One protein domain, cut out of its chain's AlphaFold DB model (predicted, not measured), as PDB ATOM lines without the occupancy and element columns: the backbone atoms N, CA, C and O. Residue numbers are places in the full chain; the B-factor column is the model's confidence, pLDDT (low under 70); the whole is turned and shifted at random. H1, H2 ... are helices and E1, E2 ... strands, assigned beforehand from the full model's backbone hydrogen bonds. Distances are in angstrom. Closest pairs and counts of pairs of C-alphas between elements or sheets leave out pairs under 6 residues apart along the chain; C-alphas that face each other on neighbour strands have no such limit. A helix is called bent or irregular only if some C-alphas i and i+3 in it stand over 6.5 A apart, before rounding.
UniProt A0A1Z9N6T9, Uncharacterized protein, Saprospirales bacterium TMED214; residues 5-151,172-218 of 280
ATOM      1  N   TYR A   5     -16.767 -20.097 -27.718       98.38
ATOM      2  CA  TYR A   5     -15.752 -19.053 -27.783       98.38
ATOM      3  C   TYR A   5     -15.194 -18.994 -29.201       98.38
ATOM      4  O   TYR A   5     -14.803 -20.020 -29.754       98.38
ATOM      5  N   LEU A   6     -15.154 -17.803 -29.793       97.44
ATOM      6  CA  LEU A   6     -14.541 -17.577 -31.098       97.44
ATOM      7  C   LEU A   6     -13.314 -16.688 -30.921       97.44
ATOM      8  O   LEU A   6     -13.438 -15.510 -30.588       97.44
ATOM      9  N   VAL A   7     -12.133 -17.256 -31.151       96.50
ATOM     10  CA  VAL A   7     -10.887 -16.500 -31.283       96.50
ATOM     11  C   VAL A   7     -10.841 -15.934 -32.695       96.50
ATOM     12  O   VAL A   7     -10.584 -16.650 -33.661       96.50
ATOM     13  N   CYS A   8     -11.102 -14.638 -32.803       94.00
ATOM     14  CA  CYS A   8     -10.999 -13.856 -34.023       94.00
ATOM     15  C   CYS A   8      -9.612 -13.209 -34.086       94.00
ATOM     16  O   CYS A   8      -9.303 -12.302 -33.307       94.00
ATOM     17  N   THR A   9      -8.774 -13.654 -35.019       84.38
ATOM     18  CA  THR A   9      -7.471 -13.024 -35.274       84.38
ATOM     19  C   THR A   9      -7.341 -12.633 -36.732       84.38
ATOM     20  O   THR A   9      -7.934 -13.239 -37.622       84.38
ATOM     21  N   ARG A  10      -6.473 -11.657 -36.991       73.94
ATOM     22  CA  ARG A  10      -5.840 -11.549 -38.304       73.94
ATOM     23  C   ARG A  10      -4.961 -12.770 -38.565       73.94
ATOM     24  O   ARG A  10      -4.474 -13.422 -37.633       73.94
ATOM     25  N   ALA A  11      -4.736 -13.037 -39.841       59.59
ATOM     26  CA  ALA A  11      -3.813 -14.059 -40.288       59.59
ATOM     27  C   ALA A  11      -2.448 -13.915 -39.561       59.59
ATOM     28  O   ALA A  11      -2.014 -12.806 -39.253       59.59
ATOM     29  N   ALA A  12      -1.831 -15.050 -39.223       60.66
ATOM     30  CA  ALA A  12      -0.491 -15.204 -38.640       60.66
ATOM     31  C   ALA A  12      -0.198 -14.859 -37.158       60.66
ATOM     32  O   ALA A  12       0.854 -15.293 -36.690       60.66
ATOM     33  N   ILE A  13      -1.065 -14.229 -36.342       66.50
ATOM     34  CA  ILE A  13      -0.761 -14.046 -34.886       66.50
ATOM     35  C   ILE A  13      -0.939 -15.343 -34.046       66.50
ATOM     36  O   ILE A  13      -1.409 -15.306 -32.916       66.50
ATOM     37  N   SER A  14      -0.627 -16.523 -34.588       71.50
ATOM     38  CA  SER A  14      -0.818 -17.827 -33.911       71.50
ATOM     39  C   SER A  14      -2.159 -17.985 -33.163       71.50
ATOM     40  O   SER A  14      -2.204 -18.610 -32.116       71.50
ATOM     41  N   GLY A  15      -3.274 -17.438 -33.671       81.81
ATOM     42  CA  GLY A  15      -4.568 -17.516 -32.964       81.81
ATOM     43  C   GLY A  15      -5.054 -18.945 -32.682       81.81
ATOM     44  O   GLY A  15      -5.755 -19.173 -31.699       81.81
ATOM     45  N   SER A  16      -4.603 -19.909 -33.485       88.94
ATOM     46  CA  SER A  16      -4.783 -21.343 -33.255       88.94
ATOM     47  C   SER A  16      -4.175 -21.813 -31.926       88.94
ATOM     48  O   SER A  16      -4.793 -22.597 -31.208       88.94
ATOM     49  N   SER A  17      -3.008 -21.285 -31.529       90.94
ATOM     50  CA  SER A  17      -2.393 -21.622 -30.240       90.94
ATOM     51  C   SER A  17      -3.155 -21.028 -29.057       90.94
ATOM     52  O   SER A  17      -3.297 -21.700 -28.039       90.94
ATOM     53  N   LEU A  18      -3.722 -19.824 -29.192       94.31
ATOM     54  CA  LEU A  18      -4.602 -19.265 -28.161       94.31
ATOM     55  C   LEU A  18      -5.862 -20.124 -27.979       94.31
ATOM     56  O   LEU A  18      -6.218 -20.456 -26.849       94.31
ATOM     57  N   ALA A  19      -6.514 -20.530 -29.074       95.75
ATOM     58  CA  ALA A  19      -7.670 -21.423 -29.001       95.75
ATOM     59  C   ALA A  19      -7.311 -22.771 -28.350       95.75
ATOM     60  O   ALA A  19      -8.069 -23.277 -27.522       95.75
ATOM     61  N   TYR A  20      -6.131 -23.320 -28.658       95.69
ATOM     62  CA  TYR A  20      -5.606 -24.522 -28.008       95.69
ATOM     63  C   TYR A  20      -5.445 -24.351 -26.495       95.69
ATOM     64  O   TYR A  20      -5.937 -25.194 -25.746       95.69
ATOM     65  N   ILE A  21      -4.803 -23.264 -26.049       95.81
ATOM     66  CA  ILE A  21      -4.561 -22.962 -24.628       95.81
ATOM     67  C   ILE A  21      -5.872 -22.858 -23.847       95.81
ATOM     68  O   ILE A  21      -5.997 -23.451 -22.773       95.81
ATOM     69  N   ILE A  22      -6.856 -22.147 -24.403       97.56
ATOM     70  CA  ILE A  22      -8.186 -22.013 -23.797       97.56
ATOM     71  C   ILE A  22      -8.855 -23.386 -23.707       97.56
ATOM     72  O   ILE A  22      -9.347 -23.760 -22.645       97.56
ATOM     73  N   ASN A  23      -8.801 -24.173 -24.786       97.75
ATOM     74  CA  ASN A  23      -9.362 -25.520 -24.794       97.75
ATOM     75  C   ASN A  23      -8.659 -26.479 -23.824       97.75
ATOM     76  O   ASN A  23      -9.261 -27.481 -23.480       97.75
ATOM     77  N   GLN A  24      -7.437 -26.213 -23.342       96.88
ATOM     78  CA  GLN A  24      -6.816 -27.078 -22.326       96.88
ATOM     79  C   GLN A  24      -7.478 -26.967 -20.946       96.88
ATOM     80  O   GLN A  24      -7.294 -27.859 -20.119       96.88
ATOM     81  N   SER A  25      -8.255 -25.910 -20.687       97.44
ATOM     82  CA  SER A  25      -8.996 -25.775 -19.434       97.44
ATOM     83  C   SER A  25      -9.973 -26.948 -19.233       97.44
ATOM     84  O   SER A  25     -10.669 -27.340 -20.177       97.44
ATOM     85  N   PRO A  26     -10.115 -27.481 -18.002       96.31
ATOM     86  CA  PRO A  26     -11.140 -28.471 -17.670       96.31
ATOM     87  C   PRO A  26     -12.573 -28.050 -18.030       96.31
ATOM     88  O   PRO A  26     -13.416 -28.922 -18.254       96.31
ATOM     89  N   ASP A  27     -12.842 -26.748 -18.149       97.75
ATOM     90  CA  ASP A  27     -14.158 -26.198 -18.499       97.75
ATOM     91  C   ASP A  27     -14.475 -26.292 -20.003       97.75
ATOM     92  O   ASP A  27     -15.594 -25.980 -20.432       97.75
ATOM     93  N   PHE A  28     -13.505 -26.719 -20.819       98.06
ATOM     94  CA  PHE A  28     -13.596 -26.787 -22.273       98.06
ATOM     95  C   PHE A  28     -13.499 -28.218 -22.808       98.06
ATOM     96  O   PHE A  28     -12.968 -29.137 -22.176       98.06
ATOM     97  N   TYR A  29     -14.065 -28.416 -23.999       97.06
ATOM     98  CA  TYR A  29     -13.938 -29.650 -24.758       97.06
ATOM     99  C   TYR A  29     -12.525 -29.783 -25.339       97.06
ATOM    100  O   TYR A  29     -12.101 -28.982 -26.173       97.06
ATOM    101  N   ASN A  30     -11.806 -30.822 -24.916       95.50
ATOM    102  CA  ASN A  30     -10.372 -30.968 -25.167       95.50
ATOM    103  C   ASN A  30      -9.962 -32.388 -25.586       95.50
ATOM    104  O   ASN A  30      -8.799 -32.763 -25.459       95.50
ATOM    105  N   VAL A  31     -10.917 -33.189 -26.064       95.00
ATOM    106  CA  VAL A  31     -10.654 -34.563 -26.502       95.00
ATOM    107  C   VAL A  31      -9.990 -34.529 -27.880       95.00
ATOM    108  O   VAL A  31     -10.612 -34.023 -28.815       95.00
ATOM    109  N   PRO A  32      -8.761 -35.055 -28.037       94.50
ATOM    110  CA  PRO A  32      -8.091 -35.084 -29.328       94.50
ATOM    111  C   PRO A  32      -8.721 -36.132 -30.253       94.50
ATOM    112  O   PRO A  32      -8.881 -37.292 -29.875       94.50
ATOM    113  N   HIS A  33      -9.017 -35.723 -31.483       95.12
ATOM    114  CA  HIS A  33      -9.468 -36.575 -32.591       95.12
ATOM    115  C   HIS A  33      -8.473 -36.584 -33.755       95.12
ATOM    116  O   HIS A  33      -8.455 -37.532 -34.533       95.12
ATOM    117  N   ASN A  34      -7.618 -35.561 -33.850       93.62
ATOM    118  CA  ASN A  34      -6.591 -35.420 -34.883       93.62
ATOM    119  C   ASN A  34      -5.226 -35.068 -34.268       93.62
ATOM    120  O   ASN A  34      -5.112 -34.744 -33.083       93.62
ATOM    121  N   ASN A  35      -4.172 -35.106 -35.090       94.25
ATOM    122  CA  ASN A  35      -2.844 -34.646 -34.686       94.25
ATOM    123  C   ASN A  35      -2.891 -33.173 -34.269       94.25
ATOM    124  O   ASN A  35      -3.329 -32.331 -35.045       94.25
ATOM    125  N   VAL A  36      -2.392 -32.867 -33.069       93.19
ATOM    126  CA  VAL A  36      -2.363 -31.498 -32.524       93.19
ATOM    127  C   VAL A  36      -1.396 -30.602 -33.292       93.19
ATOM    128  O   VAL A  36      -1.676 -29.429 -33.504       93.19
ATOM    129  N   TRP A  37      -0.247 -31.144 -33.688       92.31
ATOM    130  CA  TRP A  37       0.821 -30.372 -34.312       92.31
ATOM    131  C   TRP A  37       0.727 -30.395 -35.830       92.31
ATOM    132  O   TRP A  37       0.589 -31.460 -36.431       92.31
ATOM    133  N   GLU A  38       0.940 -29.227 -36.421       90.88
ATOM    134  CA  GLU A  38       1.091 -29.026 -37.859       90.88
ATOM    135  C   GLU A  38       2.390 -28.278 -38.161       90.88
ATOM    136  O   GLU A  38       2.968 -27.604 -37.300       90.88
ATOM    137  N   GLN A  39       2.873 -28.440 -39.389       89.81
ATOM    138  CA  GLN A  39       4.079 -27.790 -39.886       89.81
ATOM    139  C   GLN A  39       3.724 -26.967 -41.116       89.81
ATOM    140  O   GLN A  39       3.194 -27.511 -42.078       89.81
ATOM    141  N   GLU A  40       4.068 -25.685 -41.093       86.19
ATOM    142  CA  GLU A  40       3.944 -24.792 -42.243       86.19
ATOM    143  C   GLU A  40       5.357 -24.490 -42.758       86.19
ATOM    144  O   GLU A  40       6.185 -23.907 -42.048       86.19
ATOM    145  N   ALA A  41       5.675 -24.934 -43.975       85.62
ATOM    146  CA  ALA A  41       6.985 -24.692 -44.571       85.62
ATOM    147  C   ALA A  41       7.105 -23.242 -45.069       85.62
ATOM    148  O   ALA A  41       6.193 -22.713 -45.704       85.62
ATOM    149  N   CYS A  42       8.254 -22.616 -44.812       80.56
ATOM    150  CA  CYS A  42       8.648 -21.343 -45.407       80.56
ATOM    151  C   CYS A  42      10.049 -21.496 -45.990       80.56
ATOM    152  O   CYS A  42      11.005 -21.769 -45.259       80.56
ATOM    153  N   ASP A  43      10.182 -21.249 -47.289       82.50
ATOM    154  CA  ASP A  43      11.468 -21.371 -47.981       82.50
ATOM    155  C   ASP A  43      12.493 -20.320 -47.516       82.50
ATOM    156  O   ASP A  43      13.696 -20.506 -47.678       82.50
ATOM    157  N   THR A  44      12.028 -19.208 -46.932       84.12
ATOM    158  CA  THR A  44      12.880 -18.071 -46.535       84.12
ATOM    159  C   THR A  44      13.273 -18.100 -45.058       84.12
ATOM    160  O   THR A  44      14.422 -17.827 -44.722       84.12
ATOM    161  N   PHE A  45      12.332 -18.416 -44.166       86.44
ATOM    162  CA  PHE A  45      12.520 -18.311 -42.713       86.44
ATOM    163  C   PHE A  45      12.510 -19.670 -41.997       86.44
ATOM    164  O   PHE A  45      12.706 -19.730 -40.782       86.44
ATOM    165  N   GLY A  46      12.322 -20.768 -42.736       85.94
ATOM    166  CA  GLY A  46      12.233 -22.122 -42.199       85.94
ATOM    167  C   GLY A  46      10.837 -22.478 -41.683       85.94
ATOM    168  O   GLY A  46       9.899 -21.692 -41.730       85.94
ATOM    169  N   THR A  47      10.681 -23.699 -41.186       86.19
ATOM    170  CA  THR A  47       9.369 -24.249 -40.825       86.19
ATOM    171  C   THR A  47       8.792 -23.625 -39.552       86.19
ATOM    172  O   THR A  47       9.464 -23.572 -38.516       86.19
ATOM    173  N   ALA A  48       7.526 -23.206 -39.609       85.81
ATOM    174  CA  ALA A  48       6.723 -22.883 -38.434       85.81
ATOM    175  C   ALA A  48       6.025 -24.143 -37.900       85.81
ATOM    176  O   ALA A  48       5.494 -24.946 -38.666       85.81
ATOM    177  N   TYR A  49       5.985 -24.295 -36.578       88.06
ATOM    178  CA  TYR A  49       5.220 -25.336 -35.895       88.06
ATOM    179  C   TYR A  49       3.953 -24.718 -35.307       88.06
ATOM    180  O   TYR A  49       4.009 -23.938 -34.352       88.06
ATOM    181  N   THR A  50       2.803 -25.076 -35.868       88.12
ATOM    182  CA  THR A  50       1.490 -24.537 -35.499       88.12
ATOM    183  C   THR A  50       0.607 -25.612 -34.861       88.12
ATOM    184  O   THR A  50       1.014 -26.768 -34.706       88.12
ATOM    185  N   ILE A  51      -0.593 -25.205 -34.457       91.50
ATOM    186  CA  ILE A  51      -1.641 -26.104 -33.988       91.50
ATOM    187  C   ILE A  51      -2.659 -26.333 -35.095       91.50
ATOM    188  O   ILE A  51      -3.123 -25.368 -35.698       91.50
ATOM    189  N   ASN A  52      -3.006 -27.604 -35.297       92.31
ATOM    190  CA  ASN A  52      -4.136 -28.031 -36.106       92.31
ATOM    191  C   ASN A  52      -5.432 -27.542 -35.461       92.31
ATOM    192  O   ASN A  52      -5.779 -27.985 -34.369       92.31
ATOM    193  N   ASP A  53      -6.177 -26.674 -36.135       89.12
ATOM    194  CA  ASP A  53      -7.413 -26.091 -35.599       89.12
ATOM    195  C   ASP A  53      -8.529 -27.119 -35.357       89.12
ATOM    196  O   ASP A  53      -9.440 -26.874 -34.568       89.12
ATOM    197  N   TRP A  54      -8.440 -28.280 -36.006       93.75
ATOM    198  CA  TRP A  54      -9.393 -29.383 -35.910       93.75
ATOM    199  C   TRP A  54      -8.918 -30.498 -34.970       93.75
ATOM    200  O   TRP A  54      -9.535 -31.562 -34.917       93.75
ATOM    201  N   TRP A  55      -7.841 -30.286 -34.201       96.00
ATOM    202  CA  TRP A  55      -7.267 -31.312 -33.321       96.00
ATOM    203  C   TRP A  55      -8.291 -31.939 -32.364       96.00
ATOM    204  O   TRP A  55      -8.224 -33.142 -32.123       96.00
ATOM    205  N   ASN A  56      -9.242 -31.150 -31.851       95.44
ATOM    206  CA  ASN A  56     -10.312 -31.582 -30.950       95.44
ATOM    207  C   ASN A  56     -11.695 -31.627 -31.616       95.44
ATOM    208  O   ASN A  56     -12.700 -31.632 -30.913       95.44
ATOM    209  N   LEU A  57     -11.782 -31.669 -32.947       95.25
ATOM    210  CA  LEU A  57     -13.057 -31.730 -33.666       95.25
ATOM    211  C   LEU A  57     -13.118 -33.012 -34.504       95.25
ATOM    212  O   LEU A  57     -12.258 -33.246 -35.348       95.25
ATOM    213  N   ASN A  58     -14.140 -33.838 -34.281       93.19
ATOM    214  CA  ASN A  58     -14.475 -34.952 -35.173       93.19
ATOM    215  C   ASN A  58     -15.595 -34.559 -36.146       93.19
ATOM    216  O   ASN A  58     -16.222 -33.511 -35.977       93.19
ATOM    217  N   ASP A  59     -15.880 -35.426 -37.118       93.31
ATOM    218  CA  ASP A  59     -16.876 -35.177 -38.168       93.31
ATOM    219  C   ASP A  59     -18.272 -34.841 -37.627       93.31
ATOM    220  O   ASP A  59     -18.984 -34.021 -38.206       93.31
ATOM    221  N   ASN A  60     -18.667 -35.428 -36.492       93.12
ATOM    222  CA  ASN A  60     -19.956 -35.128 -35.867       93.12
ATOM    223  C   ASN A  60     -19.984 -33.697 -35.313       93.12
ATOM    224  O   ASN A  60     -20.961 -32.975 -35.509       93.12
ATOM    225  N   ILE A  61     -18.907 -33.274 -34.644       94.62
ATOM    226  CA  ILE A  61     -18.780 -31.930 -34.073       94.62
ATOM    227  C   ILE A  61     -18.713 -30.879 -35.185       94.62
ATOM    228  O   ILE A  61     -19.443 -29.888 -35.129       94.62
ATOM    229  N   THR A  62     -17.872 -31.087 -36.201       93.88
ATOM    230  CA  THR A  62     -17.736 -30.143 -37.323       93.88
ATOM    231  C   THR A  62     -19.040 -30.009 -38.105       93.88
ATOM    232  O   THR A  62     -19.459 -28.884 -38.387       93.88
ATOM    233  N   SER A  63     -19.721 -31.128 -38.382       93.44
ATOM    234  CA  SER A  63     -21.006 -31.139 -39.091       93.44
ATOM    235  C   SER A  63     -22.091 -30.395 -38.317       93.44
ATOM    236  O   SER A  63     -22.772 -29.548 -38.894       93.44
ATOM    237  N   ALA A  64     -22.225 -30.650 -37.011       94.31
ATOM    238  CA  ALA A  64     -23.215 -29.968 -36.181       94.31
ATOM    239  C   ALA A  64     -22.943 -28.460 -36.105       94.31
ATOM    240  O   ALA A  64     -23.835 -27.656 -36.354       94.31
ATOM    241  N   LEU A  65     -21.693 -28.058 -35.848       94.19
ATOM    242  CA  LEU A  65     -21.298 -26.646 -35.786       94.19
ATOM    243  C   LEU A  65     -21.369 -25.926 -37.139       94.19
ATOM    244  O   LEU A  65     -21.244 -24.702 -37.171       94.19
ATOM    245  N   CYS A  66     -21.514 -26.657 -38.251       93.06
ATOM    246  CA  CYS A  66     -21.250 -26.143 -39.595       93.06
ATOM    247  C   CYS A  66     -19.866 -25.460 -39.682       93.06
ATOM    248  O   CYS A  66     -19.703 -24.481 -40.408       93.06
ATOM    249  N   TYR A  67     -18.890 -25.923 -38.890       95.19
ATOM    250  CA  TYR A  67     -17.554 -25.335 -38.814       95.19
ATOM    251  C   TYR A  67     -16.629 -26.048 -39.797       95.19
ATOM    252  O   TYR A  67     -16.082 -27.113 -39.510       95.19
ATOM    253  N   ASP A  68     -16.478 -25.445 -40.971       93.12
ATOM    254  CA  ASP A  68     -15.638 -25.928 -42.060       93.12
ATOM    255  C   ASP A  68     -14.520 -24.928 -42.403       93.12
ATOM    256  O   ASP A  68     -14.349 -23.881 -41.768       93.12
ATOM    257  N   GLN A  69     -13.743 -25.241 -43.442       91.38
ATOM    258  CA  GLN A  69     -12.673 -24.370 -43.921       91.38
ATOM    259  C   GLN A  69     -13.187 -22.989 -44.371       91.38
ATOM    260  O   GLN A  69     -12.457 -22.008 -44.238       91.38
ATOM    261  N   GLN A  70     -14.426 -22.874 -44.868       92.50
ATOM    262  CA  GLN A  70     -14.992 -21.592 -45.300       92.50
ATOM    263  C   GLN A  70     -15.286 -20.691 -44.100       92.50
ATOM    264  O   GLN A  70     -14.912 -19.519 -44.104       92.50
ATOM    265  N   ILE A  71     -15.899 -21.241 -43.050       93.19
ATOM    266  CA  ILE A  71     -16.129 -20.527 -41.789       93.19
ATOM    267  C   ILE A  71     -14.811 -20.179 -41.099       93.19
ATOM    268  O   ILE A  71     -14.650 -19.058 -40.617       93.19
ATOM    269  N   ARG A  72     -13.849 -21.107 -41.075       92.31
ATOM    270  CA  ARG A  72     -12.527 -20.878 -40.478       92.31
ATOM    271  C   ARG A  72     -11.780 -19.748 -41.193       92.31
ATOM    272  O   ARG A  72     -11.200 -18.900 -40.519       92.31
ATOM    273  N   ASN A  73     -11.802 -19.712 -42.530       90.38
ATOM    274  CA  ASN A  73     -11.000 -18.788 -43.348       90.38
ATOM    275  C   ASN A  73     -11.692 -17.486 -43.760       90.38
ATOM    276  O   ASN A  73     -11.010 -16.597 -44.266       90.38
ATOM    277  N   THR A  74     -13.007 -17.343 -43.579       91.56
ATOM    278  CA  THR A  74     -13.681 -16.104 -43.984       91.56
ATOM    279  C   THR A  74     -13.224 -14.912 -43.143       91.56
ATOM    280  O   THR A  74     -13.167 -14.970 -41.913       91.56
ATOM    281  N   GLU A  75     -12.950 -13.786 -43.805       92.88
ATOM    282  CA  GLU A  75     -12.683 -12.513 -43.127       92.88
ATOM    283  C   GLU A  75     -13.964 -11.860 -42.587       92.88
ATOM    284  O   GLU A  75     -13.895 -10.949 -41.761       92.88
ATOM    285  N   ALA A  76     -15.140 -12.316 -43.027       95.50
ATOM    286  CA  ALA A  76     -16.423 -11.794 -42.583       95.50
ATOM    287  C   ALA A  76     -17.437 -12.927 -42.404       95.50
ATOM    288  O   ALA A  76     -17.982 -13.455 -43.374       95.50
ATOM    289  N   ILE A  77     -17.707 -13.291 -41.147       96.88
ATOM    290  CA  ILE A  77     -18.783 -14.234 -40.830       96.88
ATOM    291  C   ILE A  77     -20.114 -13.489 -40.951       96.88
ATOM    292  O   ILE A  77     -20.317 -12.436 -40.339       96.88
ATOM    293  N   THR A  78     -21.021 -14.033 -41.757       97.94
ATOM    294  CA  THR A  78     -22.372 -13.491 -41.933       97.94
ATOM    295  C   THR A  78     -23.263 -13.807 -40.731       97.94
ATOM    296  O   THR A  78     -23.028 -14.764 -39.992       97.94
ATOM    297  N   GLU A  79     -24.346 -13.045 -40.566       98.19
ATOM    298  CA  GLU A  79     -25.356 -13.290 -39.528       98.19
ATOM    299  C   GLU A  79     -25.884 -14.734 -39.566       98.19
ATOM    300  O   GLU A  79     -25.935 -15.409 -38.540       98.19
ATOM    301  N   GLN A  80     -26.208 -15.242 -40.761       97.75
ATOM    302  CA  GLN A  80     -26.722 -16.601 -40.935       97.75
ATOM    303  C   GLN A  80     -25.701 -17.665 -40.513       97.75
ATOM    304  O   GLN A  80     -26.069 -18.645 -39.868       97.75
ATOM    305  N   GLN A  81     -24.427 -17.486 -40.873       97.81
ATOM    306  CA  GLN A  81     -23.359 -18.409 -40.488       97.81
ATOM    307  C   GLN A  81     -23.158 -18.429 -38.969       97.81
ATOM    308  O   GLN A  81     -23.041 -19.503 -38.385       97.81
ATOM    309  N   LEU A  82     -23.190 -17.262 -38.319       97.88
ATOM    310  CA  LEU A  82     -23.028 -17.157 -36.869       97.88
ATOM    311  C   LEU A  82     -24.188 -17.811 -36.103       97.88
ATOM    312  O   LEU A  82     -23.961 -18.510 -35.116       97.88
ATOM    313  N   VAL A  83     -25.427 -17.623 -36.573       97.75
ATOM    314  CA  VAL A  83     -26.616 -18.269 -35.991       97.75
ATOM    315  C   VAL A  83     -26.550 -19.789 -36.160       97.75
ATOM    316  O   VAL A  83     -26.836 -20.512 -35.208       97.75
ATOM    317  N   LYS A  84     -26.131 -20.289 -37.331       96.69
ATOM    318  CA  LYS A  84     -25.940 -21.733 -37.556       96.69
ATOM    319  C   LYS A  84     -24.896 -22.325 -36.608       96.69
ATOM    320  O   LYS A  84     -25.194 -23.315 -35.953       96.69
ATOM    321  N   LEU A  85     -23.740 -21.672 -36.469       96.62
ATOM    322  CA  LEU A  85     -22.700 -22.041 -35.499       96.62
ATOM    323  C   LEU A  85     -23.252 -22.143 -34.070       96.62
ATOM    324  O   LEU A  85     -23.029 -23.134 -33.377       96.62
ATOM    325  N   ALA A  86     -24.000 -21.126 -33.633       96.81
ATOM    326  CA  ALA A  86     -24.582 -21.085 -32.295       96.81
ATOM    327  C   ALA A  86     -25.622 -22.191 -32.058       96.81
ATOM    328  O   ALA A  86     -25.656 -22.775 -30.976       96.81
ATOM    329  N   ASN A  87     -26.471 -22.469 -33.049       96.00
ATOM    330  CA  ASN A  87     -27.486 -23.517 -32.956       96.00
ATOM    331  C   ASN A  87     -26.842 -24.906 -32.949       96.00
ATOM    332  O   ASN A  87     -27.148 -25.701 -32.067       96.00
ATOM    333  N   GLY A  88     -25.871 -25.140 -33.832       95.44
ATOM    334  CA  GLY A  88     -25.086 -26.371 -33.857       95.44
ATOM    335  C   GLY A  88     -24.387 -26.664 -32.532       95.44
ATOM    336  O   GLY A  88     -24.400 -27.790 -32.043       95.44
ATOM    337  N   TYR A  89     -23.834 -25.631 -31.890       95.88
ATOM    338  CA  TYR A  89     -23.234 -25.774 -30.564       95.88
ATOM    339  C   TYR A  89     -24.256 -26.196 -29.497       95.88
ATOM    340  O   TYR A  89     -23.949 -27.040 -28.656       95.88
ATOM    341  N   LYS A  90     -25.470 -25.628 -29.528       93.25
ATOM    342  CA  LYS A  90     -26.549 -26.003 -28.600       93.25
ATOM    343  C   LYS A  90     -26.983 -27.458 -28.803       93.25
ATOM    344  O   LYS A  90     -27.182 -28.153 -27.815       93.25
ATOM    345  N   GLU A  91     -27.087 -27.913 -30.052       92.69
ATOM    346  CA  GLU A  91     -27.497 -29.281 -30.408       92.69
ATOM    347  C   GLU A  91     -26.484 -30.353 -29.989       92.69
ATOM    348  O   GLU A  91     -26.873 -31.479 -29.691       92.69
ATOM    349  N   LEU A  92     -25.190 -30.019 -29.933       92.12
ATOM    350  CA  LEU A  92     -24.148 -30.972 -29.541       92.12
ATOM    351  C   LEU A  92     -24.199 -31.386 -28.065       92.12
ATOM    352  O   LEU A  92     -23.578 -32.387 -27.713       92.12
ATOM    353  N   GLU A  93     -24.845 -30.594 -27.203       89.69
ATOM    354  CA  GLU A  93     -24.975 -30.851 -25.760       89.69
ATOM    355  C   GLU A  93     -23.665 -31.312 -25.080       89.69
ATOM    356  O   GLU A  93     -23.675 -32.143 -24.174       89.69
ATOM    357  N   LEU A  94     -22.511 -30.746 -25.472       91.31
ATOM    358  CA  LEU A  94     -21.176 -31.206 -25.036       91.31
ATOM    359  C   LEU A  94     -20.956 -31.196 -23.513       91.31
ATOM    360  O   LEU A  94     -19.929 -31.676 -23.034       91.31
ATOM    361  N   GLY A  95     -21.835 -30.547 -22.749       94.06
ATOM    362  CA  GLY A  95     -21.652 -30.328 -21.316       94.06
ATOM    363  C   GLY A  95     -20.469 -29.414 -20.973       94.06
ATOM    364  O   GLY A  95     -20.254 -29.143 -19.796       94.06
ATOM    365  N   LYS A  96     -19.757 -28.880 -21.976       96.88
ATOM    366  CA  LYS A  96     -18.577 -28.018 -21.839       96.88
ATOM    367  C   LYS A  96     -18.594 -26.829 -22.794       96.88
ATOM    368  O   LYS A  96     -19.319 -26.824 -23.793       96.88
ATOM    369  N   ASN A  97     -17.773 -25.823 -22.499       98.12
ATOM    370  CA  ASN A  97     -17.437 -24.778 -23.464       98.12
ATOM    371  C   ASN A  97     -16.625 -25.370 -24.629       98.12
ATOM    372  O   ASN A  97     -16.018 -26.433 -24.500       98.12
ATOM    373  N   ILE A  98     -16.571 -24.669 -25.759       97.56
ATOM    374  CA  ILE A  98     -15.625 -24.987 -26.836       97.56
ATOM    375  C   ILE A  98     -15.069 -23.695 -27.419       97.56
ATOM    376  O   ILE A  98     -15.810 -22.729 -27.599       97.56
ATOM    377  N   CYS A  99     -13.766 -23.663 -27.679       97.81
ATOM    378  CA  CYS A  99     -13.095 -22.534 -28.303       97.81
ATOM    379  C   CYS A  99     -12.696 -22.889 -29.734       97.81
ATOM    380  O   CYS A  99     -11.976 -23.861 -29.952       97.81
ATOM    381  N   LEU A 100     -13.141 -22.091 -30.701       96.62
ATOM    382  CA  LEU A 100     -12.809 -22.233 -32.117       96.62
ATOM    383  C   LEU A 100     -11.981 -21.040 -32.583       96.62
ATOM    384  O   LEU A 100     -12.142 -19.922 -32.092       96.62
ATOM    385  N   PHE A 101     -11.126 -21.273 -33.571       94.81
ATOM    386  CA  PHE A 101     -10.359 -20.228 -34.233       94.81
ATOM    387  C   PHE A 101     -11.017 -19.828 -35.569       94.81
ATOM    388  O   PHE A 101     -11.428 -20.689 -36.347       94.81
ATOM    389  N   VAL A 102     -11.124 -18.524 -35.848       94.31
ATOM    390  CA  VAL A 102     -11.607 -17.976 -37.128       94.31
ATOM    391  C   VAL A 102     -10.801 -16.741 -37.556       94.31
ATOM    392  O   VAL A 102     -10.368 -15.943 -36.723       94.31
ATOM    393  N   HIS A 103     -10.660 -16.528 -38.867       92.25
ATOM    394  CA  HIS A 103     -10.003 -15.341 -39.451       92.25
ATOM    395  C   HIS A 103     -10.909 -14.099 -39.549       92.25
ATOM    396  O   HIS A 103     -10.541 -13.091 -40.159       92.25
ATOM    397  N   ALA A 104     -12.101 -14.155 -38.950       93.31
ATOM    398  CA  ALA A 104     -13.098 -13.098 -39.037       93.31
ATOM    399  C   ALA A 104     -12.585 -11.761 -38.471       93.31
ATOM    400  O   ALA A 104     -12.109 -11.678 -37.339       93.31
ATOM    401  N   ARG A 105     -12.740 -10.692 -39.258       92.19
ATOM    402  CA  ARG A 105     -12.331  -9.312 -38.944       92.19
ATOM    403  C   ARG A 105     -13.509  -8.409 -38.591       92.19
ATOM    404  O   ARG A 105     -13.334  -7.331 -38.031       92.19
ATOM    405  N   ASN A 106     -14.732  -8.846 -38.875       94.62
ATOM    406  CA  ASN A 106     -15.951  -8.064 -38.695       94.62
ATOM    407  C   ASN A 106     -16.538  -8.128 -37.267       94.62
ATOM    408  O   ASN A 106     -17.756  -8.176 -37.101       94.62
ATOM    409  N   ILE A 107     -15.695  -8.084 -36.225       94.75
ATOM    410  CA  ILE A 107     -16.096  -8.291 -34.816       94.75
ATOM    411  C   ILE A 107     -17.271  -7.396 -34.392       94.75
ATOM    412  O   ILE A 107     -18.200  -7.873 -33.743       94.75
ATOM    413  N   GLY A 108     -17.287  -6.117 -34.788       95.06
ATOM    414  CA  GLY A 108     -18.393  -5.206 -34.459       95.06
ATOM    415  C   GLY A 108     -19.757  -5.680 -34.990       95.06
ATOM    416  O   GLY A 108     -20.772  -5.567 -34.297       95.06
ATOM    417  N   GLN A 109     -19.782  -6.278 -36.187       97.25
ATOM    418  CA  GLN A 109     -20.991  -6.889 -36.749       97.25
ATOM    419  C   GLN A 109     -21.352  -8.170 -35.995       97.25
ATOM    420  O   GLN A 109     -22.509  -8.333 -35.615       97.25
ATOM    421  N   LEU A 110     -20.367  -9.027 -35.692       97.50
ATOM    422  CA  LEU A 110     -20.600 -10.253 -34.919       97.50
ATOM    423  C   LEU A 110     -21.233  -9.949 -33.560       97.50
ATOM    424  O   LEU A 110     -22.223 -10.579 -33.201       97.50
ATOM    425  N   LYS A 111     -20.749  -8.931 -32.838       96.88
ATOM    426  CA  LYS A 111     -21.368  -8.488 -31.576       96.88
ATOM    427  C   LYS A 111     -22.814  -8.047 -31.754       96.88
ATOM    428  O   LYS A 111     -23.654  -8.396 -30.929       96.88
ATOM    429  N   SER A 112     -23.107  -7.316 -32.827       97.75
ATOM    430  CA  SER A 112     -24.472  -6.880 -33.137       97.75
ATOM    431  C   SER A 112     -25.396  -8.078 -33.373       97.75
ATOM    432  O   SER A 112     -26.505  -8.112 -32.847       97.75
ATOM    433  N   TYR A 113     -24.926  -9.097 -34.098       98.44
ATOM    434  CA  TYR A 113     -25.678 -10.334 -34.329       98.44
ATOM    435  C   TYR A 113     -25.868 -11.153 -33.048       98.44
ATOM    436  O   TYR A 113     -26.970 -11.631 -32.793       98.44
ATOM    437  N   ILE A 114     -24.824 -11.272 -32.218       97.88
ATOM    438  CA  ILE A 114     -24.881 -11.980 -30.931       97.88
ATOM    439  C   ILE A 114     -25.937 -11.360 -30.020       97.88
ATOM    440  O   ILE A 114     -26.752 -12.091 -29.468       97.88
ATOM    441  N   LEU A 115     -25.956 -10.030 -29.899       97.50
ATOM    442  CA  LEU A 115     -26.936  -9.316 -29.077       97.50
ATOM    443  C   LEU A 115     -28.353  -9.421 -29.650       97.50
ATOM    444  O   LEU A 115     -29.301  -9.626 -28.900       97.50
ATOM    445  N   LYS A 116     -28.501  -9.303 -30.975       98.31
ATOM    446  CA  LYS A 116     -29.799  -9.381 -31.659       98.31
ATOM    447  C   LYS A 116     -30.498 -10.727 -31.445       98.31
ATOM    448  O   LYS A 116     -31.721 -10.753 -31.348       98.31
ATOM    449  N   HIS A 117     -29.736 -11.820 -31.403       97.94
ATOM    450  CA  HIS A 117     -30.268 -13.189 -31.343       97.94
ATOM    451  C   HIS A 117     -30.010 -13.908 -30.017       97.94
ATOM    452  O   HIS A 117     -30.284 -15.102 -29.927       97.94
ATOM    453  N   ASP A 118     -29.459 -13.215 -29.017       96.88
ATOM    454  CA  ASP A 118     -29.059 -13.793 -27.725       96.88
ATOM    455  C   ASP A 118     -28.212 -15.076 -27.886       96.88
ATOM    456  O   ASP A 118     -28.498 -16.155 -27.355       96.88
ATOM    457  N   LEU A 119     -27.174 -14.990 -28.727       97.44
ATOM    458  CA  LEU A 119     -26.321 -16.143 -29.024       97.44
ATOM    459  C   LEU A 119     -25.355 -16.403 -27.854       97.44
ATOM    460  O   LEU A 119     -24.725 -15.464 -27.361       97.44
ATOM    461  N   PRO A 120     -25.129 -17.668 -27.444       96.31
ATOM    462  CA  PRO A 120     -24.207 -18.021 -26.362       96.31
ATOM    463  C   PRO A 120     -22.743 -17.983 -26.834       96.31
ATOM    464  O   PRO A 120     -21.976 -18.909 -26.577       96.31
ATOM    465  N   ILE A 121     -22.357 -16.920 -27.540       98.12
ATOM    466  CA  ILE A 121     -21.032 -16.745 -28.128       98.12
ATOM    467  C   ILE A 121     -20.250 -15.688 -27.350       98.12
ATOM    468  O   ILE A 121     -20.791 -14.644 -26.983       98.12
ATOM    469  N   VAL A 122     -18.969 -15.965 -27.123       98.25
ATOM    470  CA  VAL A 122     -17.979 -15.018 -26.604       98.25
ATOM    471  C   VAL A 122     -16.953 -14.755 -27.697       98.25
ATOM    472  O   VAL A 122     -16.399 -15.700 -28.259       98.25
ATOM    473  N   ILE A 123     -16.683 -13.484 -27.994       97.69
ATOM    474  CA  ILE A 123     -15.654 -13.111 -28.967       97.69
ATOM    475  C   ILE A 123     -14.355 -12.758 -28.250       97.69
ATOM    476  O   ILE A 123     -14.302 -11.825 -27.450       97.69
ATOM    477  N   ILE A 124     -13.291 -13.473 -28.592       97.12
ATOM    478  CA  ILE A 124     -11.930 -13.190 -28.149       97.12
ATOM    479  C   ILE A 124     -11.153 -12.630 -29.334       97.12
ATOM    480  O   ILE A 124     -11.217 -13.183 -30.427       97.12
ATOM    481  N   SER A 125     -10.388 -11.563 -29.124       94.06
ATOM    482  CA  SER A 125      -9.457 -11.057 -30.133       94.06
ATOM    483  C   SER A 125      -8.008 -11.096 -29.659       94.06
ATOM    484  O   SER A 125      -7.712 -10.963 -28.469       94.06
ATOM    485  N   THR A 126      -7.100 -11.296 -30.607       91.69
ATOM    486  CA  THR A 126      -5.654 -11.300 -30.398       91.69
ATOM    487  C   THR A 126      -5.055  -9.952 -30.781       91.69
ATOM    488  O   THR A 126      -5.407  -9.339 -31.788       91.69
ATOM    489  N   LEU A 127      -4.093  -9.508 -29.985       91.56
ATOM    490  CA  LEU A 127      -3.326  -8.287 -30.186       91.56
ATOM    491  C   LEU A 127      -1.845  -8.652 -30.283       91.56
ATOM    492  O   LEU A 127      -1.407  -9.641 -29.688       91.56
ATOM    493  N   MET A 128      -1.039  -7.837 -30.967       89.81
ATOM    494  CA  MET A 128       0.412  -7.988 -30.807       89.81
ATOM    495  C   MET A 128       0.827  -7.577 -29.402       89.81
ATOM    496  O   MET A 128       1.442  -8.369 -28.688       89.81
ATOM    497  N   GLY A 129       0.437  -6.368 -28.994       90.62
ATOM    498  CA  GLY A 129       0.767  -5.818 -27.686       90.62
ATOM    499  C   GLY A 129       2.267  -5.633 -27.446       90.62
ATOM    500  O   GLY A 129       3.111  -5.931 -28.293       90.62
ATOM    501  N   LYS A 130       2.600  -5.105 -26.264       90.44
ATOM    502  CA  LYS A 130       3.988  -4.908 -25.820       90.44
ATOM    503  C   LYS A 130       4.739  -6.237 -25.743       90.44
ATOM    504  O   LYS A 130       4.140  -7.283 -25.511       90.44
ATOM    505  N   LYS A 131       6.063  -6.180 -25.889       90.00
ATOM    506  CA  LYS A 131       6.988  -7.323 -25.891       90.00
ATOM    507  C   LYS A 131       6.781  -8.303 -27.052       90.00
ATOM    508  O   LYS A 131       7.401  -9.362 -27.070       90.00
ATOM    509  N   CYS A 132       5.977  -7.956 -28.063       89.12
ATOM    510  CA  CYS A 132       5.774  -8.830 -29.222       89.12
ATOM    511  C   CYS A 132       7.057  -9.073 -30.038       89.12
ATOM    512  O   CYS A 132       7.154 -10.083 -30.732       89.12
ATOM    513  N   GLY A 133       8.072  -8.208 -29.890       89.06
ATOM    514  CA  GLY A 133       9.406  -8.386 -30.469       89.06
ATOM    515  C   GLY A 133      10.045  -9.743 -30.141       89.06
ATOM    516  O   GLY A 133      10.796 -10.273 -30.959       89.06
ATOM    517  N   THR A 134       9.713 -10.345 -28.993       86.38
ATOM    518  CA  THR A 134      10.193 -11.675 -28.573       86.38
ATOM    519  C   THR A 134       9.671 -12.813 -29.458       86.38
ATOM    520  O   THR A 134      10.290 -13.871 -29.529       86.38
ATOM    521  N   PHE A 135       8.554 -12.611 -30.160       87.38
ATOM    522  CA  PHE A 135       7.874 -13.660 -30.927       87.38
ATOM    523  C   PHE A 135       8.014 -13.490 -32.439       87.38
ATOM    524  O   PHE A 135       7.388 -14.225 -33.199       87.38
ATOM    525  N   ILE A 136       8.832 -12.537 -32.893       88.88
ATOM    526  CA  ILE A 136       8.952 -12.208 -34.318       88.88
ATOM    527  C   ILE A 136       9.464 -13.377 -35.142       88.88
ATOM    528  O   ILE A 136       8.976 -13.580 -36.246       88.88
ATOM    529  N   ASN A 137      10.379 -14.177 -34.596       85.62
ATOM    530  CA  ASN A 137      10.883 -15.355 -35.291       85.62
ATOM    531  C   ASN A 137       9.766 -16.394 -35.530       85.62
ATOM    532  O   ASN A 137       9.608 -16.907 -36.633       85.62
ATOM    533  N   SER A 138       8.916 -16.646 -34.530       82.50
ATOM    534  CA  SER A 138       7.731 -17.495 -34.712       82.50
ATOM    535  C   SER A 138       6.713 -16.885 -35.678       82.50
ATOM    536  O   SER A 138       6.132 -17.605 -36.487       82.50
ATOM    537  N   TRP A 139       6.462 -15.578 -35.576       87.56
ATOM    538  CA  TRP A 139       5.452 -14.895 -36.381       87.56
ATOM    539  C   TRP A 139       5.841 -14.845 -37.864       87.56
ATOM    540  O   TRP A 139       5.021 -15.180 -38.713       87.56
ATOM    541  N   ILE A 140       7.089 -14.491 -38.184       88.38
ATOM    542  CA  ILE A 140       7.538 -14.267 -39.566       88.38
ATOM    543  C   ILE A 140       7.527 -15.551 -40.403       88.38
ATOM    544  O   ILE A 140       7.147 -15.514 -41.570       88.38
ATOM    545  N   LYS A 141       7.867 -16.697 -39.792       85.81
ATOM    546  CA  LYS A 141       7.812 -18.021 -40.436       85.81
ATOM    547  C   LYS A 141       6.401 -18.387 -40.878       85.81
ATOM    548  O   LYS A 141       6.228 -19.003 -41.921       85.81
ATOM    549  N   ARG A 142       5.404 -18.001 -40.078       84.50
ATOM    550  CA  ARG A 142       3.992 -18.274 -40.347       84.50
ATOM    551  C   ARG A 142       3.380 -17.250 -41.298       84.50
ATOM    552  O   ARG A 142       2.661 -17.616 -42.215       84.50
ATOM    553  N   GLU A 143       3.652 -15.963 -41.079       86.94
ATOM    554  CA  GLU A 143       3.127 -14.888 -41.929       86.94
ATOM    555  C   GLU A 143       3.604 -15.052 -43.371       86.94
ATOM    556  O   GLU A 143       2.805 -14.896 -44.292       86.94
ATOM    557  N   TYR A 144       4.877 -15.416 -43.557       87.44
ATOM    558  CA  TYR A 144       5.475 -15.573 -44.877       87.44
ATOM    559  C   TYR A 144       5.711 -17.031 -45.288       87.44
ATOM    560  O   TYR A 144       6.670 -17.325 -46.004       87.44
ATOM    561  N   SER A 145       4.868 -17.954 -44.811       82.81
ATOM    562  CA  SER A 145       4.912 -19.358 -45.227       82.81
ATOM    563  C   SER A 145       4.507 -19.526 -46.693       82.81
ATOM    564  O   SER A 145       3.892 -18.644 -47.297       82.81
ATOM    565  N   ASN A 146       4.819 -20.688 -47.268       82.94
ATOM    566  CA  ASN A 146       4.503 -21.007 -48.664       82.94
ATOM    567  C   ASN A 146       2.983 -21.033 -48.939       82.94
ATOM    568  O   ASN A 146       2.566 -20.989 -50.094       82.94
ATOM    569  N   GLU A 147       2.166 -21.100 -47.885       77.31
ATOM    570  CA  GLU A 147       0.702 -21.132 -47.944       77.31
ATOM    571  C   GLU A 147       0.053 -19.757 -47.719       77.31
ATOM    572  O   GLU A 147      -1.132 -19.582 -48.004       77.31
ATOM    573  N   MET A 148       0.810 -18.792 -47.190       81.12
ATOM    574  CA  MET A 148       0.299 -17.507 -46.717       81.12
ATOM    575  C   MET A 148       0.810 -16.371 -47.612       81.12
ATOM    576  O   MET A 148       0.450 -16.296 -48.787       81.12
ATOM    577  N   ASN A 149       1.621 -15.455 -47.076       83.06
ATOM    578  CA  ASN A 149       2.093 -14.285 -47.808       83.06
ATOM    579  C   ASN A 149       3.511 -14.488 -48.348       83.06
ATOM    580  O   ASN A 149       4.339 -15.179 -47.767       83.06
ATOM    581  N   LYS A 150       3.849 -13.805 -49.442       87.12
ATOM    582  CA  LYS A 150       5.240 -13.729 -49.895       87.12
ATOM    583  C   LYS A 150       5.991 -12.661 -49.098       87.12
ATOM    584  O   LYS A 150       5.493 -11.548 -48.933       87.12
ATOM    585  N   PHE A 151       7.206 -12.971 -48.656       90.19
ATOM    586  CA  PHE A 151       8.109 -11.953 -48.123       90.19
ATOM    587  C   PHE A 151       8.626 -11.045 -49.247       90.19
ATOM    588  O   PHE A 151       9.191 -11.529 -50.230       90.19
ATOM    589  N   TRP A 172      -9.190  -3.772 -33.011       87.75
ATOM    590  CA  TRP A 172      -9.513  -5.150 -32.639       87.75
ATOM    591  C   TRP A 172     -10.034  -5.253 -31.204       87.75
ATOM    592  O   TRP A 172     -10.997  -5.972 -30.931       87.75
ATOM    593  N   ALA A 173      -9.465  -4.460 -30.295       91.56
ATOM    594  CA  ALA A 173      -9.903  -4.424 -28.909       91.56
ATOM    595  C   ALA A 173     -11.277  -3.777 -28.695       91.56
ATOM    596  O   ALA A 173     -11.931  -4.064 -27.696       91.56
ATOM    597  N   LYS A 174     -11.736  -2.919 -29.614       93.31
ATOM    598  CA  LYS A 174     -12.946  -2.104 -29.426       93.31
ATOM    599  C   LYS A 174     -14.225  -2.927 -29.254       93.31
ATOM    600  O   LYS A 174     -15.152  -2.475 -28.587       93.31
ATOM    601  N   HIS A 175     -14.300  -4.086 -29.905       92.31
ATOM    602  CA  HIS A 175     -15.542  -4.855 -30.013       92.31
ATOM    603  C   HIS A 175     -15.460  -6.266 -29.416       92.31
ATOM    604  O   HIS A 175     -16.495  -6.909 -29.273       92.31
ATOM    605  N   ALA A 176     -14.275  -6.772 -29.078       95.19
ATOM    606  CA  ALA A 176     -14.146  -8.099 -28.482       95.19
ATOM    607  C   ALA A 176     -14.631  -8.114 -27.020       95.19
ATOM    608  O   ALA A 176     -14.519  -7.111 -26.319       95.19
ATOM    609  N   ASP A 177     -15.141  -9.257 -26.549       97.25
ATOM    610  CA  ASP A 177     -15.448  -9.461 -25.125       97.25
ATOM    611  C   ASP A 177     -14.161  -9.540 -24.303       97.25
ATOM    612  O   ASP A 177     -14.051  -8.952 -23.228       97.25
ATOM    613  N   TYR A 178     -13.158 -10.228 -24.852       97.06
ATOM    614  CA  TYR A 178     -11.829 -10.318 -24.270       97.06
ATOM    615  C   TYR A 178     -10.757 -10.083 -25.320       97.06
ATOM    616  O   TYR A 178     -10.879 -10.459 -26.485       97.06
ATOM    617  N   THR A 179      -9.659  -9.498 -24.865       94.75
ATOM    618  CA  THR A 179      -8.443  -9.337 -25.649       94.75
ATOM    619  C   THR A 179      -7.265  -9.946 -24.930       94.75
ATOM    620  O   THR A 179      -7.130  -9.800 -23.710       94.75
ATOM    621  N   PHE A 180      -6.394 -10.575 -25.700       95.06
ATOM    622  CA  PHE A 180      -5.105 -11.046 -25.226       95.06
ATOM    623  C   PHE A 180      -4.018 -10.519 -26.151       95.06
ATOM    624  O   PHE A 180      -4.263 -10.282 -27.331       95.06
ATOM    625  N   THR A 181      -2.829 -10.295 -25.616       92.69
ATOM    626  CA  THR A 181      -1.614  -9.994 -26.378       92.69
ATOM    627  C   THR A 181      -0.801 -11.266 -26.576       92.69
ATOM    628  O   THR A 181      -0.944 -12.202 -25.792       92.69
ATOM    629  N   MET A 182       0.107 -11.297 -27.557       90.06
ATOM    630  CA  MET A 182       0.989 -12.459 -27.762       90.06
ATOM    631  C   MET A 182       1.719 -12.881 -26.485       90.06
ATOM    632  O   MET A 182       1.882 -14.067 -26.221       90.06
ATOM    633  N   TYR A 183       2.121 -11.906 -25.670       91.19
ATOM    634  CA  TYR A 183       2.770 -12.166 -24.392       91.19
ATOM    635  C   TYR A 183       1.844 -12.881 -23.398       91.19
ATOM    636  O   TYR A 183       2.288 -13.793 -22.702       91.19
ATOM    637  N   ASP A 184       0.557 -12.526 -23.376       92.06
ATOM    638  CA  ASP A 184      -0.424 -13.131 -22.471       92.06
ATOM    639  C   ASP A 184      -0.610 -14.630 -22.748       92.06
ATOM    640  O   ASP A 184      -0.814 -15.384 -21.813       92.06
ATOM    641  N   TRP A 185      -0.523 -15.102 -23.998       88.69
ATOM    642  CA  TRP A 185      -0.726 -16.534 -24.286       88.69
ATOM    643  C   TRP A 185       0.525 -17.331 -24.593       88.69
ATOM    644  O   TRP A 185       0.477 -18.555 -24.596       88.69
ATOM    645  N   LEU A 186       1.656 -16.681 -24.835       87.56
ATOM    646  CA  LEU A 186       2.912 -17.396 -25.047       87.56
ATOM    647  C   LEU A 186       3.795 -17.418 -23.801       87.56
ATOM    648  O   LEU A 186       4.675 -18.268 -23.721       87.56
ATOM    649  N   VAL A 187       3.577 -16.512 -22.840       89.50
ATOM    650  CA  VAL A 187       4.419 -16.393 -21.638       89.50
ATOM    651  C   VAL A 187       3.600 -16.412 -20.349       89.50
ATOM    652  O   VAL A 187       3.976 -17.127 -19.429       89.50
ATOM    653  N   ASP A 188       2.496 -15.665 -20.272       90.50
ATOM    654  CA  ASP A 188       1.689 -15.519 -19.048       90.50
ATOM    655  C   ASP A 188       0.297 -16.153 -19.186       90.50
ATOM    656  O   ASP A 188      -0.734 -15.501 -19.028       90.50
ATOM    657  N   THR A 189       0.251 -17.447 -19.518       90.88
ATOM    658  CA  THR A 189      -1.015 -18.149 -19.799       90.88
ATOM    659  C   THR A 189      -1.988 -18.155 -18.629       90.88
ATOM    660  O   THR A 189      -3.192 -18.267 -18.847       90.88
ATOM    661  N   GLN A 190      -1.492 -17.971 -17.404       92.06
ATOM    662  CA  GLN A 190      -2.321 -17.818 -16.214       92.06
ATOM    663  C   GLN A 190      -3.322 -16.670 -16.360       92.06
ATOM    664  O   GLN A 190      -4.513 -16.817 -16.087       92.06
ATOM    665  N   LYS A 191      -2.863 -15.548 -16.916       94.12
ATOM    666  CA  LYS A 191      -3.697 -14.379 -17.180       94.12
ATOM    667  C   LYS A 191      -4.893 -14.682 -18.083       94.12
ATOM    668  O   LYS A 191      -5.902 -13.982 -18.001       94.12
ATOM    669  N   ILE A 192      -4.809 -15.693 -18.951       95.38
ATOM    670  CA  ILE A 192      -5.943 -16.127 -19.781       95.38
ATOM    671  C   ILE A 192      -7.003 -16.783 -18.917       95.38
ATOM    672  O   ILE A 192      -8.167 -16.390 -18.993       95.38
ATOM    673  N   TYR A 193      -6.599 -17.757 -18.105       96.44
ATOM    674  CA  TYR A 193      -7.509 -18.495 -17.239       96.44
ATOM    675  C   TYR A 193      -8.189 -17.563 -16.236       96.44
ATOM    676  O   TYR A 193      -9.417 -17.554 -16.153       96.44
ATOM    677  N   ASP A 194      -7.421 -16.667 -15.609       96.50
ATOM    678  CA  ASP A 194      -7.946 -15.651 -14.693       96.50
ATOM    679  C   ASP A 194      -8.954 -14.725 -15.384       96.50
ATOM    680  O   ASP A 194     -10.073 -14.523 -14.905       96.50
ATOM    681  N   LYS A 195      -8.581 -14.165 -16.545       97.12
ATOM    682  CA  LYS A 195      -9.406 -13.174 -17.252       97.12
ATOM    683  C   LYS A 195     -10.689 -13.775 -17.817       97.12
ATOM    684  O   LYS A 195     -11.697 -13.077 -17.871       97.12
ATOM    685  N   LEU A 196     -10.657 -15.039 -18.237       97.19
ATOM    686  CA  LEU A 196     -11.851 -15.772 -18.660       97.19
ATOM    687  C   LEU A 196     -12.632 -16.356 -17.475       97.19
ATOM    688  O   LEU A 196     -13.773 -16.769 -17.667       97.19
ATOM    689  N   SER A 197     -12.047 -16.357 -16.271       96.94
ATOM    690  CA  SER A 197     -12.594 -16.984 -15.063       96.94
ATOM    691  C   SER A 197     -12.891 -18.473 -15.265       96.94
ATOM    692  O   SER A 197     -13.992 -18.941 -14.979       96.94
ATOM    693  N   ILE A 198     -11.906 -19.199 -15.799       97.06
ATOM    694  CA  ILE A 198     -11.985 -20.634 -16.112       97.06
ATOM    695  C   ILE A 198     -10.866 -21.385 -15.391       97.06
ATOM    696  O   ILE A 198      -9.834 -20.804 -15.060       97.06
ATOM    697  N   ALA A 199     -11.062 -22.678 -15.153       96.75
ATOM    698  CA  ALA A 199     -10.080 -23.504 -14.464       96.75
ATOM    699  C   ALA A 199      -8.764 -23.614 -15.254       96.75
ATOM    700  O   ALA A 199      -8.763 -23.801 -16.474       96.75
ATOM    701  N   GLU A 200      -7.644 -23.541 -14.544       94.06
ATOM    702  CA  GLU A 200      -6.306 -23.672 -15.117       94.06
ATOM    703  C   GLU A 200      -5.995 -25.105 -15.558       94.06
ATOM    704  O   GLU A 200      -6.512 -26.086 -15.013       94.06
ATOM    705  N   HIS A 201      -5.073 -25.229 -16.514       93.06
ATOM    706  CA  HIS A 201      -4.442 -26.498 -16.854       93.06
ATOM    707  C   HIS A 201      -2.994 -26.534 -16.352       93.06
ATOM    708  O   HIS A 201      -2.133 -25.813 -16.856       93.06
ATOM    709  N   ASN A 202      -2.705 -27.439 -15.413       88.50
ATOM    710  CA  ASN A 202      -1.432 -27.489 -14.680       88.50
ATOM    711  C   ASN A 202      -0.172 -27.615 -15.558       88.50
ATOM    712  O   ASN A 202       0.909 -27.232 -15.124       88.50
ATOM    713  N   SER A 203      -0.284 -28.146 -16.779       91.06
ATOM    714  CA  SER A 203       0.866 -28.357 -17.678       91.06
ATOM    715  C   SER A 203       0.912 -27.393 -18.864       91.06
ATOM    716  O   SER A 203       1.679 -27.617 -19.800       91.06
ATOM    717  N   ILE A 204       0.095 -26.330 -18.881       92.69
ATOM    718  CA  ILE A 204       0.100 -25.421 -20.037       92.69
ATOM    719  C   ILE A 204       1.428 -24.665 -20.182       92.69
ATOM    720  O   ILE A 204       1.871 -24.420 -21.301       92.69
ATOM    721  N   ASN A 205       2.095 -24.358 -19.066       89.38
ATOM    722  CA  ASN A 205       3.370 -23.634 -19.058       89.38
ATOM    723  C   ASN A 205       4.501 -24.466 -19.684       89.38
ATOM    724  O   ASN A 205       5.360 -23.941 -20.398       89.38
ATOM    725  N   ASP A 206       4.486 -25.783 -19.462       91.69
ATOM    726  CA  ASP A 206       5.429 -26.700 -20.107       91.69
ATOM    727  C   ASP A 206       5.178 -26.742 -21.617       91.69
ATOM    728  O   ASP A 206       6.114 -26.712 -22.423       91.69
ATOM    729  N   TRP A 207       3.900 -26.752 -22.011       91.75
ATOM    730  CA  TRP A 207       3.512 -26.722 -23.414       91.75
ATOM    731  C   TRP A 207       3.937 -25.419 -24.105       91.75
ATOM    732  O   TRP A 207       4.526 -25.488 -25.184       91.75
ATOM    733  N   THR A 208       3.715 -24.244 -23.506       89.81
ATOM    734  CA  THR A 208       4.135 -22.962 -24.106       89.81
ATOM    735  C   THR A 208       5.650 -22.854 -24.203       89.81
ATOM    736  O   THR A 208       6.167 -22.428 -25.238       89.81
ATOM    737  N   THR A 209       6.379 -23.329 -23.190       89.12
ATOM    738  CA  THR A 209       7.846 -23.424 -23.227       89.12
ATOM    739  C   THR A 209       8.310 -24.278 -24.406       89.12
ATOM    740  O   THR A 209       9.202 -23.885 -25.162       89.12
ATOM    741  N   TYR A 210       7.675 -25.433 -24.615       89.12
ATOM    742  CA  TYR A 210       7.981 -26.311 -25.741       89.12
ATOM    743  C   TYR A 210       7.620 -25.688 -27.097       89.12
ATOM    744  O   TYR A 210       8.422 -25.735 -28.034       89.12
ATOM    745  N   TYR A 211       6.437 -25.076 -27.196       88.19
ATOM    746  CA  TYR A 211       5.960 -24.372 -28.385       88.19
ATOM    747  C   TYR A 211       6.933 -23.264 -28.801       88.19
ATOM    748  O   TYR A 211       7.324 -23.181 -29.968       88.19
ATOM    749  N   LEU A 212       7.376 -22.453 -27.837       85.75
ATOM    750  CA  LEU A 212       8.344 -21.388 -28.063       85.75
ATOM    751  C   LEU A 212       9.710 -21.941 -28.451       85.75
ATOM    752  O   LEU A 212      10.283 -21.453 -29.414       85.75
ATOM    753  N   LYS A 213      10.212 -22.987 -27.788       86.00
ATOM    754  CA  LYS A 213      11.501 -23.601 -28.147       86.00
ATOM    755  C   LYS A 213      11.515 -24.152 -29.577       86.00
ATOM    756  O   LYS A 213      12.541 -24.090 -30.245       86.00
ATOM    757  N   ARG A 214      10.391 -24.694 -30.055       84.75
ATOM    758  CA  ARG A 214      10.266 -25.182 -31.439       84.75
ATOM    759  C   ARG A 214      10.214 -24.060 -32.474       84.75
ATOM    760  O   ARG A 214      10.727 -24.237 -33.574       84.75
ATOM    761  N   ASN A 215       9.583 -22.935 -32.148       80.56
ATOM    762  CA  ASN A 215       9.345 -21.859 -33.112       80.56
ATOM    763  C   ASN A 215      10.392 -20.735 -33.069       80.56
ATOM    764  O   ASN A 215      10.721 -20.160 -34.110       80.56
ATOM    765  N   ASN A 216      10.950 -20.443 -31.896       72.50
ATOM    766  CA  ASN A 216      11.998 -19.452 -31.699       72.50
ATOM    767  C   ASN A 216      13.363 -20.144 -31.713       72.50
ATOM    768  O   ASN A 216      13.842 -20.620 -30.688       72.50
ATOM    769  N   SER A 217      14.004 -20.168 -32.880       54.84
ATOM    770  CA  SER A 217      15.454 -20.361 -32.938       54.84
ATOM    771  C   SER A 217      16.157 -19.110 -32.395       54.84
ATOM    772  O   SER A 217      15.654 -17.992 -32.552       54.84
ATOM    773  N   GLU A 218      17.301 -19.284 -31.734       54.22
ATOM    774  CA  GLU A 218      18.159 -18.160 -31.350       54.22
ATOM    775  C   GLU A 218      18.627 -17.430 -32.618       54.22
ATOM    776  O   GLU A 218      19.035 -18.059 -33.593       54.22
TER     777      GLU A 218
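What this domain is: This is residues 5 to 151 and 172 to 218 of the 280 residues of an uncharacterized protein of Saprospirales bacterium TMED214 (UniProt A0A1Z9N6T9). A strongly twisted sheet of four parallel strands, E4, E1, E5, E6, runs through the middle, with H1 packed on one face and H5 on the opposite face, while H8 packs on the sheet by its edge strand E6. At one end of the longest axis H5, H4 and H2 make a group of crossed helices; at the other end the small hairpin E2 and E3 packs with H6 and H9, and H7 packs between H6 and H8. The printed part has 194 residues with nine named helices and six named strands, along the chain E1 H1 E2 E3 H2 H3 H4 E4 H5 E5 H6 E6 H7 H8 H9; the class is mixed, helices and strands. It is compact, with a radius of gyration of the C-alphas of 16.1 A, and spans 48 by 37 by 34 A.

How they stand to each other: The largest sheet runs E4, residues 98 to 102, E1, residues 5 to 8, E5, residues 121 to 127, and E6, residues 178 to 181; E4 and E6 are its edge strands. E4 and E1 are parallel at 18 degrees, with N 7 and O 100 2.8 A apart, within hydrogen-bond range. E1 and E5 are parallel at 34 degrees, with N 6 and O 122 at 2.9 A. E5 and E6 are parallel at 23 degrees, with N 127 and O 180 at 2.8 A. H1, residues 15 to 23, is on the sheet at a height of 6.9 A, over E1 and along the strands at 15 degrees on the local plane; its closest C-alphas to E4 are those of Ala 19 and Cys 99, 5.6 A apart. H5, residues 107 to 117, lies over E5 on the opposite face at a height of 9.0 A. E4, H5 and E5 form a split strand-helix-strand unit, two parallel strands joined through a helix with E1 between them, and its crossover is right-handed. H4, residues 79 to 91, touches H5 with residues 79 to 83 alone, at a steep tilt of 59 degrees, the same way; the closest C-alphas, of Glu 79 and Tyr 113, are 6.0 A apart. H2, residues 59 to 65, touches H4 at a steep tilt of 56 degrees, opposite ways, with the C-alphas of Leu 65 and Gly 88 closest at 4.3 A. H3, residues 69 to 73, only grazes the sheet. H8, residues 190 to 196, is on the sheet, with its closest C-alphas to E6 those of Ile 192 and Phe 180, 7.5 A apart. H7, residues 182 to 186, touches H8 only at the corner, where the C-alphas of Asp 184 and Lys 191 are closest at 6.3 A. H9, residues 204 to 215, and H6, residues 132 to 143, only just touch, with 3 pairs of C-alphas within 8 A, the closest those of Ser 138 and Asn 215 at 4.9 A. E2, residues 37 to 40, and E3, residues 48 to 51, form an antiparallel hairpin with N 40 and O 48 at 2.9 A; the closest C-alphas of E3 and H6 are those of Ala 48 and Lys 141, 5.4 A apart. Every O i to N i+4 pair is within hydrogen-bond range in H1, H2, H3, H4, H5, H7, H8 and H9; H6 has 3 of 8, beside 4 of 9 O i to N i+3 pairs.

Where its parts are: E1 begins at C-alpha 5, (-15.752, -19.053, -27.783). E5 is 19.7 A long and E4 13.1 A. Among the helices H4 is 18.5 A long, H9 16.4 A, H5 15.4 A and H1 12.4 A. H6, 14.3 A, is irregular: C-alphas 134 and 137 are 7.7 A apart. H9 ends at C-alpha 215, (9.345, -21.859, -33.112).

The domain as a whole: The two C-alphas farthest apart are those of Lys 116 and Glu 218, 48.8 A. Residues 152 to 171 are cut out between H6 and E6, and C-alphas 151 and 172 are 24.4 A apart across the cut. Of the links that are printed whole, H1 to E2 is long, with 13 residues. The mean pLDDT of the printed part is 91.3; residues 11 to 13 and 217 to 218 are under 70.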